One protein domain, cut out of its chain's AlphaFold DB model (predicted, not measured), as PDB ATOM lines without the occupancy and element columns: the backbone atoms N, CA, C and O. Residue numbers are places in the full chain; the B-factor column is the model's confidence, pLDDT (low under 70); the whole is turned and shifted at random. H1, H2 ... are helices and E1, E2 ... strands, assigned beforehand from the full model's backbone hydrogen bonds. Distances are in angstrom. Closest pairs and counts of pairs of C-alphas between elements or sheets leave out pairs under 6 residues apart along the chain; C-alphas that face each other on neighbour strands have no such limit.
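What this domain is: This is residues 4 to 74 of the 93 residues of an uncharacterized protein of Micromonospora inyonensis (UniProt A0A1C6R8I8). A small three-stranded sheet has H2 packed over one face, while H1 lies far out at the end of a loop that leaves E1 and returns to E2; residues 19 to 25 stick out. H3 sits at one end of this body. The printed part has 71 residues, mixed in class, in the order E1 H1 E2 H2 H3 E3; the sheet runs E2 E1 E3, antiparallel throughout. It is only just loose, close to compact, with a radius of gyration of the C-alphas of 13.6 A and spans of 37 by 28 by 18 A.

Where its parts are: E1, residues 4 to 9, starts at C-alpha 4 (7.799, -29.312, 39.060) and is 16.5 A long. H1 is residues 15 to 23, 12.3 A. E2 is residues 39 to 43, 13.6 A. H2 is residues 46 to 57, 16.2 A. H3 is residues 60 to 63, 5.5 A. E3, residues 67 to 73, 20.1 A, ends at C-alpha 73 (8.017, -35.281, 37.033).

How they stand to each other: Inner strand E1 is antiparallel to E3 at 156 degrees, with N 6 and O 70 2.9 A apart, and to E2 at 158 degrees, with N 5 and O 41 2.9 A apart, both within hydrogen-bond range. H2 is on the sheet in two layers, a helix on one face, at a height over the sheet of 8.2 A. It runs along the strands, at 19 degrees to E1 on the local plane. The closest C-alphas of H2 and E3 are those of Ala 53 and Val 69, 6.4 A. E2, H2, H3 and E3 form a split strand-helix-strand unit, two strands running the same way with E1 between them; its crossover is right-handed. H3 only grazes the sheet, with residues 60 to 62. H1 is apart from H2, H3 and E3. In H1 and H2 every O i to N i+4 pair is within hydrogen-bond range; H3 is too short for one.

The domain as a whole: The C-alphas of Ala 16 and Asp 44, the two farthest apart, are 39.4 A apart. The printed part has no cut. The link H1 to E2 is long. Residues 12 to 13, 27 to 28 and 30 to 38 have pLDDT under 70.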
ATOM      1  N   LEU A   4       8.313 -30.242  38.072       84.12
ATOM      2  CA  LEU A   4       7.799 -29.312  39.060       84.12
ATOM      3  C   LEU A   4       8.758 -29.269  40.244       84.12
ATOM      4  O   LEU A   4       9.088 -30.315  40.802       84.12
ATOM      5  N   ILE A   5       9.156 -28.076  40.664       84.69
ATOM      6  CA  ILE A   5       9.889 -27.875  41.915       84.69
ATOM      7  C   ILE A   5       8.943 -27.203  42.902       84.69
ATOM      8  O   ILE A   5       8.401 -26.136  42.613       84.69
ATOM      9  N   VAL A   6       8.729 -27.839  44.051       84.62
ATOM     10  CA  VAL A   6       7.738 -27.423  45.049       84.62
ATOM     11  C   VAL A   6       8.429 -27.112  46.368       84.62
ATOM     12  O   VAL A   6       9.114 -27.976  46.915       84.62
ATOM     13  N   ARG A   7       8.208 -25.907  46.906       86.56
ATOM     14  CA  ARG A   7       8.649 -25.515  48.255       86.56
ATOM     15  C   ARG A   7       7.473 -25.535  49.229       86.56
ATOM     16  O   ARG A   7       6.507 -24.809  49.006       86.56
ATOM     17  N   THR A   8       7.565 -26.321  50.303       83.75
ATOM     18  CA  THR A   8       6.506 -26.442  51.327       83.75
ATOM     19  C   THR A   8       7.053 -26.255  52.735       83.75
ATOM     20  O   THR A   8       8.215 -26.574  52.989       83.75
ATOM     21  N   ASP A   9       6.206 -25.814  53.664       83.38
ATOM     22  CA  ASP A   9       6.511 -25.805  55.100       83.38
ATOM     23  C   ASP A   9       6.708 -27.233  55.635       83.38
ATOM     24  O   ASP A   9       6.050 -28.178  55.196       83.38
ATOM     25  N   ILE A  10       7.656 -27.391  56.561       78.50
ATOM     26  CA  ILE A  10       7.817 -28.607  57.360       78.50
ATOM     27  C   ILE A  10       6.986 -28.398  58.619       78.50
ATOM     28  O   ILE A  10       7.288 -27.523  59.431       78.50
ATOM     29  N   ARG A  11       5.915 -29.176  58.746       73.00
ATOM     30  CA  ARG A  11       5.113 -29.221  59.965       73.00
ATOM     31  C   ARG A  11       5.732 -30.251  60.898       73.00
ATOM     32  O   ARG A  11       6.057 -31.351  60.456       73.00
ATOM     33  N   THR A  12       5.891 -29.887  62.159       67.19
ATOM     34  CA  THR A  12       6.056 -30.860  63.236       67.19
ATOM     35  C   THR A  12       4.676 -31.459  63.483       67.19
ATOM     36  O   THR A  12       3.782 -30.737  63.917       67.19
ATOM     37  N   ALA A  13       4.485 -32.715  63.100       66.50
ATOM     38  CA  ALA A  13       3.318 -33.514  63.457       66.50
ATOM     39  C   ALA A  13       3.801 -34.573  64.447       66.50
ATOM     40  O   ALA A  13       4.925 -35.058  64.285       66.50
ATOM     41  N   ASP A  14       3.008 -34.879  65.468       75.88
ATOM     42  CA  ASP A  14       3.326 -36.003  66.343       75.88
ATOM     43  C   ASP A  14       3.003 -37.343  65.650       75.88
ATOM     44  O   ASP A  14       2.395 -37.395  64.574       75.88
ATOM     45  N   ASP A  15       3.462 -38.449  66.233       73.38
ATOM     46  CA  ASP A  15       3.268 -39.776  65.641       73.38
ATOM     47  C   ASP A  15       1.782 -40.177  65.574       73.38
ATOM     48  O   ASP A  15       1.394 -40.951  64.695       73.38
ATOM     49  N   ALA A  16       0.934 -39.627  66.450       79.69
ATOM     50  CA  ALA A  16      -0.504 -39.880  66.451       79.69
ATOM     51  C   ALA A  16      -1.202 -39.139  65.297       79.69
ATOM     52  O   ALA A  16      -2.030 -39.731  64.600       79.69
ATOM     53  N   ASP A  17      -0.811 -37.894  65.034       74.38
ATOM     54  CA  ASP A  17      -1.241 -37.087  63.893       74.38
ATOM     55  C   ASP A  17      -0.842 -37.752  62.571       74.38
ATOM     56  O   ASP A  17      -1.630 -37.806  61.620       74.38
ATOM     57  N   LEU A  18       0.380 -38.293  62.504       72.31
ATOM     58  CA  LEU A  18       0.851 -39.064  61.354       72.31
ATOM     59  C   LEU A  18       0.016 -40.345  61.190       72.31
ATOM     60  O   LEU A  18      -0.518 -40.587  60.109       72.31
ATOM     61  N   ALA A  19      -0.184 -41.137  62.244       79.56
ATOM     62  CA  ALA A  19      -0.983 -42.362  62.164       79.56
ATOM     63  C   ALA A  19      -2.436 -42.092  61.721       79.56
ATOM     64  O   ALA A  19      -2.975 -42.817  60.878       79.56
ATOM     65  N   ALA A  20      -3.046 -41.016  62.224       79.56
ATOM     66  CA  ALA A  20      -4.383 -40.578  61.835       79.56
ATOM     67  C   ALA A  20      -4.454 -40.126  60.366       79.56
ATOM     68  O   ALA A  20      -5.397 -40.464  59.652       79.56
ATOM     69  N   ALA A  21      -3.445 -39.403  59.870       75.12
ATOM     70  CA  ALA A  21      -3.403 -38.988  58.468       75.12
ATOM     71  C   ALA A  21      -3.267 -40.185  57.511       75.12
ATOM     72  O   ALA A  21      -3.886 -40.211  56.446       75.12
ATOM     73  N   TRP A  22      -2.483 -41.199  57.887       73.81
ATOM     74  CA  TRP A  22      -2.349 -42.411  57.079       73.81
ATOM     75  C   TRP A  22      -3.631 -43.244  57.062       73.81
ATOM     76  O   TRP A  22      -4.010 -43.729  55.994       73.81
ATOM     77  N   SER A  23      -4.333 -43.368  58.191       78.69
ATOM     78  CA  SER A  23      -5.609 -44.094  58.245       78.69
ATOM     79  C   SER A  23      -6.739 -43.376  57.494       78.69
ATOM     80  O   SER A  23      -7.630 -44.033  56.960       78.69
ATOM     81  N   ALA A  24      -6.662 -42.049  57.360       75.81
ATOM     82  CA  ALA A  24      -7.615 -41.228  56.611       75.81
ATOM     83  C   ALA A  24      -7.405 -41.216  55.078       75.81
ATOM     84  O   ALA A  24      -8.100 -40.478  54.378       75.81
ATOM     85  N   GLY A  25      -6.473 -42.012  54.538       70.31
ATOM     86  CA  GLY A  25      -6.215 -42.090  53.091       70.31
ATOM     87  C   GLY A  25      -4.852 -41.556  52.639       70.31
ATOM     88  O   GLY A  25      -4.634 -41.384  51.441       70.31
ATOM     89  N   GLY A  26      -3.920 -41.341  53.570       70.94
ATOM     90  CA  GLY A  26      -2.524 -41.031  53.270       70.94
ATOM     91  C   GLY A  26      -2.188 -39.539  53.243       70.94
ATOM     92  O   GLY A  26      -3.022 -38.656  53.439       70.94
ATOM     93  N   LEU A  27      -0.906 -39.253  53.003       69.25
ATOM     94  CA  LEU A  27      -0.416 -37.883  52.874       69.25
ATOM     95  C   LEU A  27      -0.949 -37.242  51.576       69.25
ATOM     96  O   LEU A  27      -0.972 -37.879  50.526       69.25
ATOM     97  N   ARG A  28      -1.325 -35.960  51.646       69.44
ATOM     98  CA  ARG A  28      -1.851 -35.142  50.537       69.44
ATOM     99  C   ARG A  28      -1.058 -35.307  49.229       69.44
ATOM    100  O   ARG A  28       0.150 -35.067  49.199       69.44
ATOM    101  N   ASP A  29      -1.758 -35.633  48.141       70.31
ATOM    102  CA  ASP A  29      -1.196 -35.640  46.788       70.31
ATOM    103  C   ASP A  29      -0.992 -34.202  46.284       70.31
ATOM    104  O   ASP A  29      -1.931 -33.460  46.002       70.31
ATOM    105  N   GLU A  30       0.270 -33.808  46.156       63.19
ATOM    106  CA  GLU A  30       0.677 -32.457  45.759       63.19
ATOM    107  C   GLU A  30       0.378 -32.139  44.285       63.19
ATOM    108  O   GLU A  30       0.416 -30.968  43.891       63.19
ATOM    109  N   THR A  31       0.120 -33.155  43.454       63.12
ATOM    110  CA  THR A  31      -0.226 -32.964  42.038       63.12
ATOM    111  C   THR A  31      -1.685 -32.551  41.851       63.12
ATOM    112  O   THR A  31      -1.998 -31.855  40.883       63.12
ATOM    113  N   THR A  32      -2.556 -32.912  42.798       66.44
ATOM    114  CA  THR A  32      -4.010 -32.695  42.736       66.44
ATOM    115  C   THR A  32      -4.524 -31.730  43.807       66.44
ATOM    116  O   THR A  32      -5.429 -30.945  43.531       66.44
ATOM    117  N   ALA A  33      -3.919 -31.710  44.996       64.19
ATOM    118  CA  ALA A  33      -4.293 -30.842  46.111       64.19
ATOM    119  C   ALA A  33      -3.042 -30.190  46.733       64.19
ATOM    120  O   ALA A  33      -2.572 -30.631  47.777       64.19
ATOM    121  N   PRO A  34      -2.472 -29.139  46.122       63.50
ATOM    122  CA  PRO A  34      -1.228 -28.535  46.593       63.50
ATOM    123  C   PRO A  34      -1.317 -27.904  47.995       63.50
ATOM    124  O   PRO A  34      -2.329 -27.315  48.378       63.50
ATOM    125  N   GLU A  35      -0.217 -27.952  48.753       63.34
ATOM    126  CA  GLU A  35      -0.053 -27.179  49.997       63.34
ATOM    127  C   GLU A  35      -0.283 -25.656  49.757       63.34
ATOM    128  O   GLU A  35       0.273 -25.104  48.803       63.34
ATOM    129  N   PRO A  36      -1.036 -24.925  50.614       55.72
ATOM    130  CA  PRO A  36      -1.428 -23.525  50.365       55.72
ATOM    131  C   PRO A  36      -0.272 -22.508  50.283       55.72
ATOM    132  O   PRO A  36      -0.444 -21.420  49.741       55.72
ATOM    133  N   ARG A  37       0.914 -22.832  50.817       61.72
ATOM    134  CA  ARG A  37       2.109 -21.956  50.835       61.72
ATOM    135  C   ARG A  37       3.178 -22.423  49.846       61.72
ATOM    136  O   ARG A  37       4.366 -22.475  50.165       61.72
ATOM    137  N   ARG A  38       2.733 -22.814  48.655       67.75
ATOM    138  CA  ARG A  38       3.547 -23.450  47.619       67.75
ATOM    139  C   ARG A  38       4.114 -22.425  46.642       67.75
ATOM    140  O   ARG A  38       3.374 -21.716  45.970       67.75
ATOM    141  N   GLN A  39       5.439 -22.411  46.516       74.19
ATOM    142  CA  GLN A  39       6.110 -21.835  45.349       74.19
ATOM    143  C   GLN A  39       6.407 -22.939  44.341       74.19
ATOM    144  O   GLN A  39       6.794 -24.043  44.730       74.19
ATOM    145  N   VAL A  40       6.206 -22.623  43.063       78.56
ATOM    146  CA  VAL A  40       6.261 -23.575  41.957       78.56
ATOM    147  C   VAL A  40       7.210 -23.058  40.898       78.56
ATOM    148  O   VAL A  40       7.025 -21.950  40.404       78.56
ATOM    149  N   LEU A  41       8.199 -23.868  40.541       84.31
ATOM    150  CA  LEU A  41       9.054 -23.616  39.388       84.31
ATOM    151  C   LEU A  41       8.943 -24.783  38.410       84.31
ATOM    152  O   LEU A  41       8.669 -25.919  38.808       84.31
ATOM    153  N   HIS A  42       9.178 -24.486  37.137       85.56
ATOM    154  CA  HIS A  42       9.212 -25.470  36.066       85.56
ATOM    155  C   HIS A  42      10.627 -25.620  35.515       85.56
ATOM    156  O   HIS A  42      11.388 -24.655  35.481       85.56
ATOM    157  N   ALA A  43      10.954 -26.831  35.073       89.25
ATOM    158  CA  ALA A  43      12.175 -27.135  34.338       89.25
ATOM    159  C   ALA A  43      11.877 -28.143  33.220       89.25
ATOM    160  O   ALA A  43      10.992 -28.992  33.368       89.25
ATOM    161  N   ASP A  44      12.609 -28.046  32.114       88.62
ATOM    162  CA  ASP A  44      12.360 -28.845  30.904       88.62
ATOM    163  C   ASP A  44      12.973 -30.252  30.954       88.62
ATOM    164  O   ASP A  44      12.553 -31.158  30.218       88.62
ATOM    165  N   ASP A  45      13.931 -30.438  31.863       91.12
ATOM    166  CA  ASP A  45      14.615 -31.691  32.137       91.12
ATOM    167  C   ASP A  45      14.949 -31.851  33.631       91.12
ATOM    168  O   ASP A  45      14.775 -30.944  34.457       91.12
ATOM    169  N   ARG A  46      15.401 -33.060  33.983       92.06
ATOM    170  CA  ARG A  46      15.665 -33.464  35.366       92.06
ATOM    171  C   ARG A  46      16.867 -32.730  35.956       92.06
ATOM    172  O   ARG A  46      16.836 -32.380  37.133       92.06
ATOM    173  N   ASP A  47      17.907 -32.493  35.168       95.06
ATOM    174  CA  ASP A  47      19.159 -31.909  35.647       95.06
ATOM    175  C   ASP A  47      18.997 -30.420  35.935       95.06
ATOM    176  O   ASP A  47      19.500 -29.916  36.943       95.06
ATOM    177  N   ALA A  48      18.259 -29.707  35.088       94.88
ATOM    178  CA  ALA A  48      17.825 -28.341  35.339       94.88
ATOM    179  C   ALA A  48      16.975 -28.266  36.617       94.88
ATOM    180  O   ALA A  48      17.219 -27.413  37.476       94.88
ATOM    181  N   ALA A  49      16.041 -29.208  36.805       94.44
ATOM    182  CA  ALA A  49      15.216 -29.267  38.009       94.44
ATOM    183  C   ALA A  49      16.047 -29.485  39.285       94.44
ATOM    184  O   ALA A  49      15.837 -28.806  40.292       94.44
ATOM    185  N   LEU A  50      17.017 -30.403  39.243       95.00
ATOM    186  CA  LEU A  50      17.902 -30.700  40.370       95.00
ATOM    187  C   LEU A  50      18.848 -29.535  40.684       95.00
ATOM    188  O   LEU A  50      19.066 -29.232  41.859       95.00
ATOM    189  N   ARG A  51      19.363 -28.838  39.665       96.44
ATOM    190  CA  ARG A  51      20.168 -27.620  39.848       96.44
ATOM    191  C   ARG A  51      19.374 -26.526  40.564       96.44
ATOM    192  O   ARG A  51      19.855 -25.982  41.558       96.44
ATOM    193  N   LEU A  52      18.141 -26.267  40.126       93.88
ATOM    194  CA  LEU A  52      17.244 -25.310  40.783       93.88
ATOM    195  C   LEU A  52      16.909 -25.729  42.219       93.88
ATOM    196  O   LEU A  52      16.980 -24.912  43.137       93.88
ATOM    197  N   ALA A  53      16.593 -27.006  42.440       93.75
ATOM    198  CA  ALA A  53      16.298 -27.523  43.772       93.75
ATOM    199  C   ALA A  53      17.487 -27.359  44.729       93.75
ATOM    200  O   ALA A  53      17.298 -26.967  45.882       93.75
ATOM    201  N   ARG A  54      18.714 -27.590  44.249       95.12
ATOM    202  CA  ARG A  54      19.932 -27.412  45.048       95.12
ATOM    203  C   ARG A  54      20.198 -25.948  45.387       95.12
ATOM    204  O   ARG A  54      20.571 -25.660  46.520       95.12
ATOM    205  N   ALA A  55      19.950 -25.029  44.455       94.50
ATOM    206  CA  ALA A  55      20.024 -23.596  44.735       94.50
ATOM    207  C   ALA A  55      19.008 -23.185  45.819       94.50
ATOM    208  O   ALA A  55      19.359 -22.497  46.777       94.50
ATOM    209  N   LEU A  56      17.768 -23.678  45.726       91.31
ATOM    210  CA  LEU A  56      16.720 -23.418  46.720       91.31
ATOM    211  C   LEU A  56      17.035 -24.015  48.097       91.31
ATOM    212  O   LEU A  56      16.688 -23.413  49.112       91.31
ATOM    213  N   ALA A  57      17.708 -25.167  48.150       91.19
ATOM    214  CA  ALA A  57      18.135 -25.787  49.403       91.19
ATOM    215  C   ALA A  57      19.111 -24.905  50.203       91.19
ATOM    216  O   ALA A  57      19.123 -24.950  51.432       91.19
ATOM    217  N   GLY A  58      19.893 -24.068  49.515       93.12
ATOM    218  CA  GLY A  58      20.886 -23.188  50.126       93.12
ATOM    219  C   GLY A  58      20.337 -21.890  50.719       93.12
ATOM    220  O   GLY A  58      21.113 -21.135  51.300       93.12
ATOM    221  N   VAL A  59      19.036 -21.595  50.601       87.12
ATOM    222  CA  VAL A  59      18.503 -20.260  50.929       87.12
ATOM    223  C   VAL A  59      17.334 -20.273  51.917       87.12
ATOM    224  O   VAL A  59      16.494 -21.175  51.949       87.12
ATOM    225  N   GLY A  60      17.265 -19.208  52.723       87.38
ATOM    226  CA  GLY A  60      16.112 -18.851  53.551       87.38
ATOM    227  C   GLY A  60      15.584 -19.975  54.448       87.38
ATOM    228  O   GLY A  60      16.332 -20.666  55.138       87.38
ATOM    229  N   ARG A  61      14.256 -20.150  54.442       89.06
ATOM    230  CA  ARG A  61      13.545 -21.114  55.299       89.06
ATOM    231  C   ARG A  61      13.869 -22.579  54.985       89.06
ATOM    232  O   ARG A  61      13.682 -23.414  55.864       89.06
ATOM    233  N   VAL A  62      14.359 -22.890  53.780       89.00
ATOM    234  CA  VAL A  62      14.794 -24.252  53.425       89.00
ATOM    235  C   VAL A  62      16.125 -24.561  54.106       89.00
ATOM    236  O   VAL A  62      16.213 -25.551  54.826       89.00
ATOM    237  N   ARG A  63      17.110 -23.655  54.001       91.94
ATOM    238  CA  ARG A  63      18.389 -23.773  54.726       91.94
ATOM    239  C   ARG A  63      18.193 -23.845  56.242       91.94
ATOM    240  O   ARG A  63      18.923 -24.557  56.918       91.94
ATOM    241  N   ALA A  64      17.201 -23.132  56.774       89.56
ATOM    242  CA  ALA A  64      16.853 -23.155  58.197       89.56
ATOM    243  C   ALA A  64      16.057 -24.405  58.639       89.56
ATOM    244  O   ALA A  64      15.586 -24.444  59.775       89.56
ATOM    245  N   GLY A  65      15.824 -25.384  57.755       87.62
ATOM    246  CA  GLY A  65      15.090 -26.613  58.083       87.62
ATOM    247  C   GLY A  65      13.598 -26.407  58.368       87.62
ATOM    248  O   GLY A  65      12.959 -27.253  58.982       87.62
ATOM    249  N   ARG A  66      13.017 -25.274  57.950       86.75
ATOM    250  CA  ARG A  66      11.586 -24.954  58.135       86.75
ATOM    251  C   ARG A  66      10.750 -25.238  56.894       86.75
ATOM    252  O   ARG A  66       9.524 -25.223  56.960       86.75
ATOM    253  N   GLN A  67      11.408 -25.455  55.762       88.00
ATOM    254  CA  GLN A  67      10.794 -25.791  54.490       88.00
ATOM    255  C   GLN A  67      11.580 -26.902  53.799       88.00
ATOM    256  O   GLN A  67      12.780 -27.044  54.007       88.00
ATOM    257  N   ARG A  68      10.898 -27.663  52.946       89.12
ATOM    258  CA  ARG A  68      11.487 -28.710  52.101       89.12
ATOM    259  C   ARG A  68      11.224 -28.414  50.631       89.12
ATOM    260  O   ARG A  68      10.238 -27.755  50.296       89.12
ATOM    261  N   VAL A  69      12.096 -28.934  49.773       90.69
ATOM    262  CA  VAL A  69      11.963 -28.864  48.315       90.69
ATOM    263  C   VAL A  69      11.708 -30.266  47.772       90.69
ATOM    264  O   VAL A  69      12.443 -31.195  48.097       90.69
ATOM    265  N   LYS A  70      10.669 -30.423  46.951       89.38
ATOM    266  CA  LYS A  70      10.347 -31.663  46.229       89.38
ATOM    267  C   LYS A  70      10.499 -31.422  44.725       89.38
ATOM    268  O   LYS A  70      10.076 -30.373  44.241       89.38
ATOM    269  N   VAL A  71      11.060 -32.388  43.997       90.31
ATOM    270  CA  VAL A  71      11.127 -32.381  42.525       90.31
ATOM    271  C   VAL A  71      10.230 -33.491  41.998       90.31
ATOM    272  O   VAL A  71      10.422 -34.650  42.355       90.31
ATOM    273  N   LEU A  72       9.253 -33.139  41.166       87.56
ATOM    274  CA  LEU A  72       8.235 -34.062  40.669       87.56
ATOM    275  C   LEU A  72       8.232 -34.060  39.135       87.56
ATOM    276  O   LEU A  72       8.174 -32.980  38.543       87.56
ATOM    277  N   PRO A  73       8.282 -35.222  38.463       87.56
ATOM    278  CA  PRO A  73       8.017 -35.281  37.033       87.56
ATOM    279  C   PRO A  73       6.547 -34.934  36.772       87.56
ATOM    280  O   PRO A  73       5.649 -35.399  37.471       87.56
ATOM    281  N   VAL A  74       6.298 -34.121  35.751       83.94
ATOM    282  CA  VAL A  74       4.951 -33.765  35.305       83.94
ATOM    283  C   VAL A  74       4.635 -34.594  34.072       83.94
ATOM    284  O   VAL A  74       5.188 -34.370  32.993       83.94
TER     285      VAL A  74